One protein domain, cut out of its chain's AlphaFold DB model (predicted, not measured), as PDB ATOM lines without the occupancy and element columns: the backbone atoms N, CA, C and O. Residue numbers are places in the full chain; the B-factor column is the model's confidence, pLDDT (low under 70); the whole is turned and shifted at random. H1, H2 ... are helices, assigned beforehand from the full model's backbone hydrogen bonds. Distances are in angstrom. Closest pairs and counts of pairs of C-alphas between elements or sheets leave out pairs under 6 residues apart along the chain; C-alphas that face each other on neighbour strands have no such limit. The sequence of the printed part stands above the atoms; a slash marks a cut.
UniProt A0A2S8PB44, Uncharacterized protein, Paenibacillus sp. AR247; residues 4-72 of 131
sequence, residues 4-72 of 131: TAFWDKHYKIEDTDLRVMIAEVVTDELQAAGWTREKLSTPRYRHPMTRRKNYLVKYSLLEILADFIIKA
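Overview. This is residues 4 to 72 of the 131 residues of an uncharacterized protein of Paenibacillus sp. AR247 (UniProt A0A2S8PB44). Two helices, long H2 and shorter H4, are packed side by side and run opposite ways, with short H3 packed on the beginning of H4; H1 is a short separate helix off to one side. Between H3 and H4 the backbone makes a wide loop, residues 42 to 60, away from H2. The printed part has 69 residues with four named helices, in the order H1, H2, H3, H4, and no named strand; its class is all helix. It is compact, with a radius of gyration of the C-alphas of 11.9 A and spans of 33 by 29 by 20 A.

Arrangement. Start at H1, residues 4 to 10, which touches no helix. H2, residues 16 to 32, is only just apart from H1, with their closest C-alphas 8.4 A apart. Next look at H3, residues 37 to 41, which is apart from H2 and from H1. H4, residues 61 to 70, touches H3, and the closest C-alphas are those of Leu 40 and Leu 61, 5.3 A apart. H4 also touches H2, which meets it with residues 16 to 23 alone; the closest C-alphas, of Arg 19 and Ile 69, are 5.8 A apart. The lines of H2 and H4 stand at a shallow tilt of 20 degrees, opposite ways. H1 and H4 are apart. In H1, H2, H3 and H4 every O i to N i+4 pair is within hydrogen-bond range.

Along the chain. Find C-alpha 4 at (-22.147, -6.340, 4.144), where H1 begins; it runs 10.2 A to His 10. H2 begins at C-alpha 16, at (-3.476, -14.812, 8.135), and runs 24.3 A to Ala 32. H3 covers 6.2 A from Arg 37 to Ser 41. H4 runs 14.1 A from Leu 61 to C-alpha 70 at (-6.570, -11.074, 14.803).

Size, cuts and confidence. The two C-alphas farthest apart are those of Ala 32 and Lys 53, 33.3 A. The links H1 to H2 and H2 to H3 are tight, and H3 to H4 is a long link of 19 residues. The printed part has no cut. The mean pLDDT of the printed part is 87.1; look for low confidence, under 70, at residues 71 to 72.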
ATOM      1  N   THR A   4     -21.545  -5.122   3.583       81.25
ATOM      2  CA  THR A   4     -22.147  -6.340   4.144       81.25
ATOM      3  C   THR A   4     -21.897  -7.555   3.251       81.25
ATOM      4  O   THR A   4     -21.508  -8.610   3.743       81.25
ATOM      5  N   ALA A   5     -22.089  -7.403   1.937       85.62
ATOM      6  CA  ALA A   5     -21.854  -8.482   0.977       85.62
ATOM      7  C   ALA A   5     -20.365  -8.847   0.871       85.62
ATOM      8  O   ALA A   5     -20.023 -10.022   0.751       85.62
ATOM      9  N   PHE A   6     -19.484  -7.845   0.961       88.00
ATOM     10  CA  PHE A   6     -18.040  -8.046   1.021       88.00
ATOM     11  C   PHE A   6     -17.660  -8.943   2.205       88.00
ATOM     12  O   PHE A   6     -17.051 -10.000   2.025       88.00
ATOM     13  N   TRP A   7     -18.097  -8.582   3.412       88.00
ATOM     14  CA  TRP A   7     -17.766  -9.365   4.596       88.00
ATOM     15  C   TRP A   7     -18.341 -10.780   4.550       88.00
ATOM     16  O   TRP A   7     -17.663 -11.726   4.939       88.00
ATOM     17  N   ASP A   8     -19.538 -10.968   4.003       84.25
ATOM     18  CA  ASP A   8     -20.130 -12.303   3.879       84.25
ATOM     19  C   ASP A   8     -19.296 -13.261   3.026       84.25
ATOM     20  O   ASP A   8     -19.271 -14.466   3.296       84.25
ATOM     21  N   LYS A   9     -18.588 -12.724   2.031       86.00
ATOM     22  CA  LYS A   9     -17.716 -13.489   1.143       86.00
ATOM     23  C   LYS A   9     -16.328 -13.725   1.740       86.00
ATOM     24  O   LYS A   9     -15.803 -14.828   1.622       86.00
ATOM     25  N   HIS A  10     -15.739 -12.715   2.379       86.38
ATOM     26  CA  HIS A  10     -14.308 -12.718   2.717       86.38
ATOM     27  C   HIS A  10     -14.003 -13.026   4.187       86.38
ATOM     28  O   HIS A  10     -12.910 -13.480   4.510       86.38
ATOM     29  N   TYR A  11     -14.970 -12.872   5.092       84.69
ATOM     30  CA  TYR A  11     -14.711 -12.964   6.531       84.69
ATOM     31  C   TYR A  11     -14.314 -14.381   7.012       84.69
ATOM     32  O   TYR A  11     -13.714 -14.556   8.071       84.69
ATOM     33  N   LYS A  12     -14.615 -15.428   6.231       84.62
ATOM     34  CA  LYS A  12     -14.294 -16.820   6.594       84.62
ATOM     35  C   LYS A  12     -12.855 -17.245   6.297       84.62
ATOM     36  O   LYS A  12     -12.486 -18.329   6.730       84.62
ATOM     37  N   ILE A  13     -12.054 -16.415   5.633       85.62
ATOM     38  CA  ILE A  13     -10.670 -16.739   5.259       85.62
ATOM     39  C   ILE A  13      -9.840 -17.113   6.499       85.62
ATOM     40  O   ILE A  13      -9.948 -16.478   7.553       85.62
ATOM     41  N   GLU A  14      -9.067 -18.193   6.396       82.56
ATOM     42  CA  GLU A  14      -8.248 -18.738   7.493       82.56
ATOM     43  C   GLU A  14      -6.783 -18.303   7.410       82.56
ATOM     44  O   GLU A  14      -6.167 -18.088   8.450       82.56
ATOM     45  N   ASP A  15      -6.275 -18.086   6.199       85.44
ATOM     46  CA  ASP A  15      -4.917 -17.613   5.931       85.44
ATOM     47  C   ASP A  15      -4.700 -16.194   6.480       85.44
ATOM     48  O   ASP A  15      -5.347 -15.242   6.041       85.44
ATOM     49  N   THR A  16      -3.799 -16.071   7.455       85.06
ATOM     50  CA  THR A  16      -3.476 -14.812   8.135       85.06
ATOM     51  C   THR A  16      -2.905 -13.765   7.186       85.06
ATOM     52  O   THR A  16      -3.362 -12.622   7.228       85.06
ATOM     53  N   ASP A  17      -1.972 -14.136   6.311       85.50
ATOM     54  CA  ASP A  17      -1.326 -13.190   5.394       85.50
ATOM     55  C   ASP A  17      -2.353 -12.664   4.391       85.50
ATOM     56  O   ASP A  17      -2.443 -11.462   4.132       85.50
ATOM     57  N   LEU A  18      -3.235 -13.548   3.912       86.94
ATOM     58  CA  LEU A  18      -4.349 -13.155   3.057       86.94
ATOM     59  C   LEU A  18      -5.343 -12.229   3.772       86.94
ATOM     60  O   LEU A  18      -5.869 -11.306   3.149       86.94
ATOM     61  N   ARG A  19      -5.608 -12.430   5.069       88.38
ATOM     62  CA  ARG A  19      -6.467 -11.514   5.840       88.38
ATOM     63  C   ARG A  19      -5.844 -10.131   5.986       88.38
ATOM     64  O   ARG A  19      -6.568  -9.148   5.842       88.38
ATOM     65  N   VAL A  20      -4.538 -10.052   6.244       87.94
ATOM     66  CA  VAL A  20      -3.813  -8.776   6.335       87.94
ATOM     67  C   VAL A  20      -3.866  -8.044   4.995       87.94
ATOM     68  O   VAL A  20      -4.333  -6.909   4.960       87.94
ATOM     69  N   MET A  21      -3.537  -8.721   3.890       88.75
ATOM     70  CA  MET A  21      -3.614  -8.126   2.548       88.75
ATOM     71  C   MET A  21      -5.021  -7.616   2.216       88.75
ATOM     72  O   MET A  21      -5.194  -6.526   1.680       88.75
ATOM     73  N   ILE A  22      -6.061  -8.387   2.549       89.94
ATOM     74  CA  ILE A  22      -7.447  -7.961   2.327       89.94
ATOM     75  C   ILE A  22      -7.794  -6.746   3.189       89.94
ATOM     76  O   ILE A  22      -8.486  -5.848   2.712       89.94
ATOM     77  N   ALA A  23      -7.347  -6.710   4.444       89.38
ATOM     78  CA  ALA A  23      -7.588  -5.572   5.319       89.38
ATOM     79  C   ALA A  23      -6.937  -4.294   4.768       89.38
ATOM     80  O   ALA A  23      -7.615  -3.271   4.723       89.38
ATOM     81  N   GLU A  24      -5.693  -4.380   4.290       89.50
ATOM     82  CA  GLU A  24      -4.966  -3.271   3.657       89.50
ATOM     83  C   GLU A  24      -5.700  -2.745   2.418       89.50
ATOM     84  O   GLU A  24      -6.033  -1.561   2.352       89.50
ATOM     85  N   VAL A  25      -6.067  -3.636   1.488       90.69
ATOM     86  CA  VAL A  25      -6.817  -3.266   0.274       90.69
ATOM     87  C   VAL A  25      -8.131  -2.567   0.629       90.69
ATOM     88  O   VAL A  25      -8.472  -1.537   0.050       90.69
ATOM     89  N   VAL A  26      -8.869  -3.088   1.612       89.94
ATOM     90  CA  VAL A  26     -10.132  -2.483   2.055       89.94
ATOM     91  C   VAL A  26      -9.905  -1.105   2.668       89.94
ATOM     92  O   VAL A  26     -10.682  -0.188   2.397       89.94
ATOM     93  N   THR A  27      -8.881  -0.934   3.505       89.31
ATOM     94  CA  THR A  27      -8.588   0.372   4.105       89.31
ATOM     95  C   THR A  27      -8.178   1.397   3.056       89.31
ATOM     96  O   THR A  27      -8.691   2.517   3.096       89.31
ATOM     97  N   ASP A  28      -7.364   0.997   2.080       90.44
ATOM     98  CA  ASP A  28      -6.911   1.860   0.990       90.44
ATOM     99  C   ASP A  28      -8.077   2.283   0.093       90.44
ATOM    100  O   ASP A  28      -8.245   3.469  -0.195       90.44
ATOM    101  N   GLU A  29      -8.951   1.345  -0.286       90.38
ATOM    102  CA  GLU A  29     -10.154   1.648  -1.067       90.38
ATOM    103  C   GLU A  29     -11.094   2.612  -0.330       90.38
ATOM    104  O   GLU A  29     -11.661   3.531  -0.930       90.38
ATOM    105  N   LEU A  30     -11.279   2.426   0.978       89.88
ATOM    106  CA  LEU A  30     -12.136   3.299   1.782       89.88
ATOM    107  C   LEU A  30     -11.529   4.692   1.942       89.88
ATOM    108  O   LEU A  30     -12.256   5.687   1.857       89.88
ATOM    109  N   GLN A  31     -10.214   4.778   2.131       89.38
ATOM    110  CA  GLN A  31      -9.501   6.047   2.195       89.38
ATOM    111  C   GLN A  31      -9.563   6.784   0.850       89.38
ATOM    112  O   GLN A  31      -9.894   7.970   0.828       89.38
ATOM    113  N   ALA A  32      -9.358   6.081  -0.268       91.06
ATOM    114  CA  ALA A  32      -9.521   6.625  -1.617       91.06
ATOM    115  C   ALA A  32     -10.962   7.096  -1.886       91.06
ATOM    116  O   ALA A  32     -11.180   8.104  -2.555       91.06
ATOM    117  N   ALA A  33     -11.957   6.427  -1.297       89.94
ATOM    118  CA  ALA A  33     -13.358   6.845  -1.322       89.94
ATOM    119  C   ALA A  33     -13.690   7.999  -0.344       89.94
ATOM    120  O   ALA A  33     -14.870   8.306  -0.136       89.94
ATOM    121  N   GLY A  34     -12.688   8.615   0.292       91.69
ATOM    122  CA  GLY A  34     -12.841   9.781   1.166       91.69
ATOM    123  C   GLY A  34     -13.387   9.463   2.559       91.69
ATOM    124  O   GLY A  34     -14.015  10.316   3.193       91.69
ATOM    125  N   TRP A  35     -13.226   8.233   3.050       91.75
ATOM    126  CA  TRP A  35     -13.663   7.894   4.402       91.75
ATOM    127  C   TRP A  35     -12.697   8.444   5.442       91.75
ATOM    128  O   TRP A  35     -11.500   8.181   5.411       91.75
ATOM    129  N   THR A  36     -13.242   9.178   6.409       91.88
ATOM    130  CA  THR A  36     -12.480   9.682   7.550       91.88
ATOM    131  C   THR A  36     -12.373   8.627   8.647       91.88
ATOM    132  O   THR A  36     -13.220   7.736   8.772       91.88
ATOM    133  N   ARG A  37     -11.362   8.773   9.509       88.38
ATOM    134  CA  ARG A  37     -11.187   7.930  10.700       88.38
ATOM    135  C   ARG A  37     -12.445   7.885  11.573       88.38
ATOM    136  O   ARG A  37     -12.847   6.810  12.000       88.38
ATOM    137  N   GLU A  38     -13.098   9.027  11.771       90.44
ATOM    138  CA  GLU A  38     -14.349   9.146  12.536       90.44
ATOM    139  C   GLU A  38     -15.480   8.300  11.938       90.44
ATOM    140  O   GLU A  38     -16.246   7.638  12.645       90.44
ATOM    141  N   LYS A  39     -15.578   8.276  10.604       89.25
ATOM    142  CA  LYS A  39     -16.576   7.474   9.892       89.25
ATOM    143  C   LYS A  39     -16.308   5.978  10.051       89.25
ATOM    144  O   LYS A  39     -17.261   5.212  10.183       89.25
ATOM    145  N   LEU A  40     -15.037   5.574  10.069       88.94
ATOM    146  CA  LEU A  40     -14.620   4.184  10.274       88.94
ATOM    147  C   LEU A  40     -14.828   3.717  11.722       88.94
ATOM    148  O   LEU A  40     -15.187   2.559  11.938       88.94
ATOM    149  N   SER A  41     -14.656   4.614  12.698       91.19
ATOM    150  CA  SER A  41     -14.855   4.329  14.123       91.19
ATOM    151  C   SER A  41     -16.318   4.395  14.570       91.19
ATOM    152  O   SER A  41     -16.639   3.940  15.663       91.19
ATOM    153  N   THR A  42     -17.230   4.942  13.759       92.69
ATOM    154  CA  THR A  42     -18.647   5.035  14.140       92.69
ATOM    155  C   THR A  42     -19.330   3.655  14.079       92.69
ATOM    156  O   THR A  42     -19.352   3.042  13.007       92.69
ATOM    157  N   PRO A  43     -19.983   3.177  15.159       91.19
ATOM    158  CA  PRO A  43     -20.688   1.896  15.160       91.19
ATOM    159  C   PRO A  43     -21.941   1.920  14.278       91.19
ATOM    160  O   PRO A  43     -22.970   2.509  14.619       91.19
ATOM    161  N   ARG A  44     -21.869   1.284  13.107       89.44
ATOM    162  CA  ARG A  44     -22.958   1.283  12.108       89.44
ATOM    163  C   ARG A  44     -23.252  -0.092  11.529       89.44
ATOM    164  O   ARG A  44     -24.353  -0.304  11.022       89.44
ATOM    165  N   TYR A  45     -22.302  -1.014  11.617       89.31
ATOM    166  CA  TYR A  45     -22.357  -2.300  10.936       89.31
ATOM    167  C   TYR A  45     -22.721  -3.415  11.899       89.31
ATOM    168  O   TYR A  45     -22.487  -3.329  13.101       89.31
ATOM    169  N   ARG A  46     -23.290  -4.491  11.364       89.50
ATOM    170  CA  ARG A  46     -23.426  -5.732  12.120       89.50
ATOM    171  C   ARG A  46     -22.200  -6.585  11.906       89.50
ATOM    172  O   ARG A  46     -21.745  -6.734  10.774       89.50
ATOM    173  N   HIS A  47     -21.728  -7.192  12.982       89.69
ATOM    174  CA  HIS A  47     -20.564  -8.048  12.912       89.69
ATOM    175  C   HIS A  47     -20.870  -9.328  12.111       89.69
ATOM    176  O   HIS A  47     -21.834 -10.032  12.444       89.69
ATOM    177  N   PRO A  48     -20.074  -9.675  11.083       87.50
ATOM    178  CA  PRO A  48     -20.357 -10.806  10.191       87.50
ATOM    179  C   PRO A  48     -20.538 -12.140  10.929       87.50
ATOM    180  O   PRO A  48     -21.431 -12.922  10.592       87.50
ATOM    181  N   MET A  49     -19.753 -12.360  11.990       84.38
ATOM    182  CA  MET A  49     -19.761 -13.597  12.782       84.38
ATOM    183  C   MET A  49     -20.949 -13.716  13.747       84.38
ATOM    184  O   MET A  49     -21.460 -14.811  13.983       84.38
ATOM    185  N   THR A  50     -21.410 -12.602  14.328       84.00
ATOM    186  CA  THR A  50     -22.375 -12.620  15.447       84.00
ATOM    187  C   THR A  50     -23.741 -12.051  15.082       84.00
ATOM    188  O   THR A  50     -24.677 -12.211  15.862       84.00
ATOM    189  N   ARG A  51     -23.917 -11.486  13.879       82.12
ATOM    190  CA  ARG A  51     -25.174 -10.857  13.419       82.12
ATOM    191  C   ARG A  51     -26.441 -11.705  13.569       82.12
ATOM    192  O   ARG A  51     -27.520 -11.136  13.677       82.12
ATOM    193  N   ARG A  52     -26.332 -13.043  13.572       81.06
ATOM    194  CA  ARG A  52     -27.470 -13.959  13.803       81.06
ATOM    195  C   ARG A  52     -27.885 -14.056  15.275       81.06
ATOM    196  O   ARG A  52     -29.048 -14.309  15.548       81.06
ATOM    197  N   LYS A  53     -26.941 -13.891  16.205       79.00
ATOM    198  CA  LYS A  53     -27.164 -13.994  17.658       79.00
ATOM    199  C   LYS A  53     -27.396 -12.623  18.295       79.00
ATOM    200  O   LYS A  53     -28.292 -12.473  19.112       79.00
ATOM    201  N   ASN A  54     -26.635 -11.620  17.859       80.31
ATOM    202  CA  ASN A  54     -26.610 -10.274  18.430       80.31
ATOM    203  C   ASN A  54     -27.082  -9.243  17.394       80.31
ATOM    204  O   ASN A  54     -26.334  -8.360  16.983       80.31
ATOM    205  N   TYR A  55     -28.328  -9.369  16.935       78.75
ATOM    206  CA  TYR A  55     -28.879  -8.552  15.842       78.75
ATOM    207  C   TYR A  55     -28.940  -7.041  16.148       78.75
ATOM    208  O   TYR A  55     -28.835  -6.214  15.238       78.75
ATOM    209  N   LEU A  56     -29.124  -6.673  17.419       85.44
ATOM    210  CA  LEU A  56     -29.233  -5.276  17.856       85.44
ATOM    211  C   LEU A  56     -27.873  -4.594  18.041       85.44
ATOM    212  O   LEU A  56     -27.803  -3.367  18.021       85.44
ATOM    213  N   VAL A  57     -26.800  -5.373  18.195       88.88
ATOM    214  CA  VAL A  57     -25.469  -4.833  18.473       88.88
ATOM    215  C   VAL A  57     -24.836  -4.341  17.176       88.88
ATOM    216  O   VAL A  57     -24.819  -5.047  16.161       88.88
ATOM    217  N   LYS A  58     -24.328  -3.109  17.217       91.31
ATOM    218  CA  LYS A  58     -23.595  -2.483  16.118       91.31
ATOM    219  C   LYS A  58     -22.131  -2.342  16.492       91.31
ATOM    220  O   LYS A  58     -21.812  -2.075  17.643       91.31
ATOM    221  N   TYR A  59     -21.292  -2.472  15.481       92.06
ATOM    222  CA  TYR A  59     -19.848  -2.410  15.570       92.06
ATOM    223  C   TYR A  59     -19.327  -1.387  14.566       92.06
ATOM    224  O   TYR A  59     -19.965  -1.096  13.538       92.06
ATOM    225  N   SER A  60     -18.182  -0.809  14.891       93.31
ATOM    226  CA  SER A  60     -17.426   0.013  13.959       93.31
ATOM    227  C   SER A  60     -16.753  -0.865  12.906       93.31
ATOM    228  O   SER A  60     -16.580  -2.074  13.085       93.31
ATOM    229  N   LEU A  61     -16.378  -0.272  11.772       91.31
ATOM    230  CA  LEU A  61     -15.663  -1.029  10.747       91.31
ATOM    231  C   LEU A  61     -14.244  -1.382  11.213       91.31
ATOM    232  O   LEU A  61     -13.747  -2.447  10.865       91.31
ATOM    233  N   LEU A  62     -13.635  -0.529  12.045       91.56
ATOM    234  CA  LEU A  62     -12.333  -0.790  12.665       91.56
ATOM    235  C   LEU A  62     -12.372  -1.992  13.612       91.56
ATOM    236  O   LEU A  62     -11.454  -2.801  13.589       91.56
ATOM    237  N   GLU A  63     -13.439  -2.147  14.399       90.12
ATOM    238  CA  GLU A  63     -13.625  -3.330  15.255       90.12
ATOM    239  C   GLU A  63     -13.746  -4.610  14.424       90.12
ATOM    240  O   GLU A  63     -13.112  -5.611  14.741       90.12
ATOM    241  N   ILE A  64     -14.518  -4.568  13.331       91.06
ATOM    242  CA  ILE A  64     -14.670  -5.714  12.423       91.06
ATOM    243  C   ILE A  64     -13.333  -6.056  11.751       91.06
ATOM    244  O   ILE A  64     -13.004  -7.232  11.625       91.06
ATOM    245  N   LEU A  65     -12.562  -5.049  11.332       91.00
ATOM    246  CA  LEU A  65     -11.234  -5.233  10.740       91.00
ATOM    247  C   LEU A  65     -10.242  -5.821  11.746       91.00
ATOM    248  O   LEU A  65      -9.521  -6.754  11.405       91.00
ATOM    249  N   ALA A  66     -10.227  -5.320  12.981       89.06
ATOM    250  CA  ALA A  66      -9.364  -5.841  14.034       89.06
ATOM    251  C   ALA A  66      -9.677  -7.313  14.332       89.06
ATOM    252  O   ALA A  66      -8.768  -8.139  14.355       89.06
ATOM    253  N   ASP A  67     -10.958  -7.656  14.487       88.19
ATOM    254  CA  ASP A  67     -11.386  -9.036  14.722       88.19
ATOM    255  C   ASP A  67     -11.078  -9.945  13.521       88.19
ATOM    256  O   ASP A  67     -10.633 -11.081  13.689       88.19
ATOM    257  N   PHE A  68     -11.228  -9.426  12.299       88.75
ATOM    258  CA  PHE A  68     -10.852 -10.132  11.078       88.75
ATOM    259  C   PHE A  68      -9.346 -10.409  11.009       88.75
ATOM    260  O   PHE A  68      -8.962 -11.533  10.714       88.75
ATOM    261  N   ILE A  69      -8.482  -9.436  11.311       86.56
ATOM    262  CA  ILE A  69      -7.022  -9.624  11.288       86.56
ATOM    263  C   ILE A  69      -6.601 -10.610  12.379       86.56
ATOM    264  O   ILE A  69      -5.961 -11.625  12.085       86.56
ATOM    265  N   ILE A  70      -6.998 -10.323  13.623       82.81
ATOM    266  CA  ILE A  70      -6.570 -11.074  14.803       82.81
ATOM    267  C   ILE A  70      -7.055 -12.515  14.704       82.81
ATOM    268  O   ILE A  70      -6.256 -13.406  14.983       82.81
ATOM    269  N   LYS A  71      -8.333 -12.718  14.323       69.12
ATOM    270  CA  LYS A  71      -9.078 -13.991  14.283       69.12
ATOM    271  C   LYS A  71      -8.387 -15.054  15.132       69.12
ATOM    272  O   LYS A  71      -7.881 -16.045  14.604       69.12
ATOM    273  N   ALA A  72      -8.281 -14.757  16.433       54.75
ATOM    274  CA  ALA A  72      -7.501 -15.558  17.358       54.75
ATOM    275  C   ALA A  72      -7.985 -16.993  17.217       54.75
ATOM    276  O   ALA A  72      -9.193 -17.254  17.293       54.75
TER     277      ALA A  72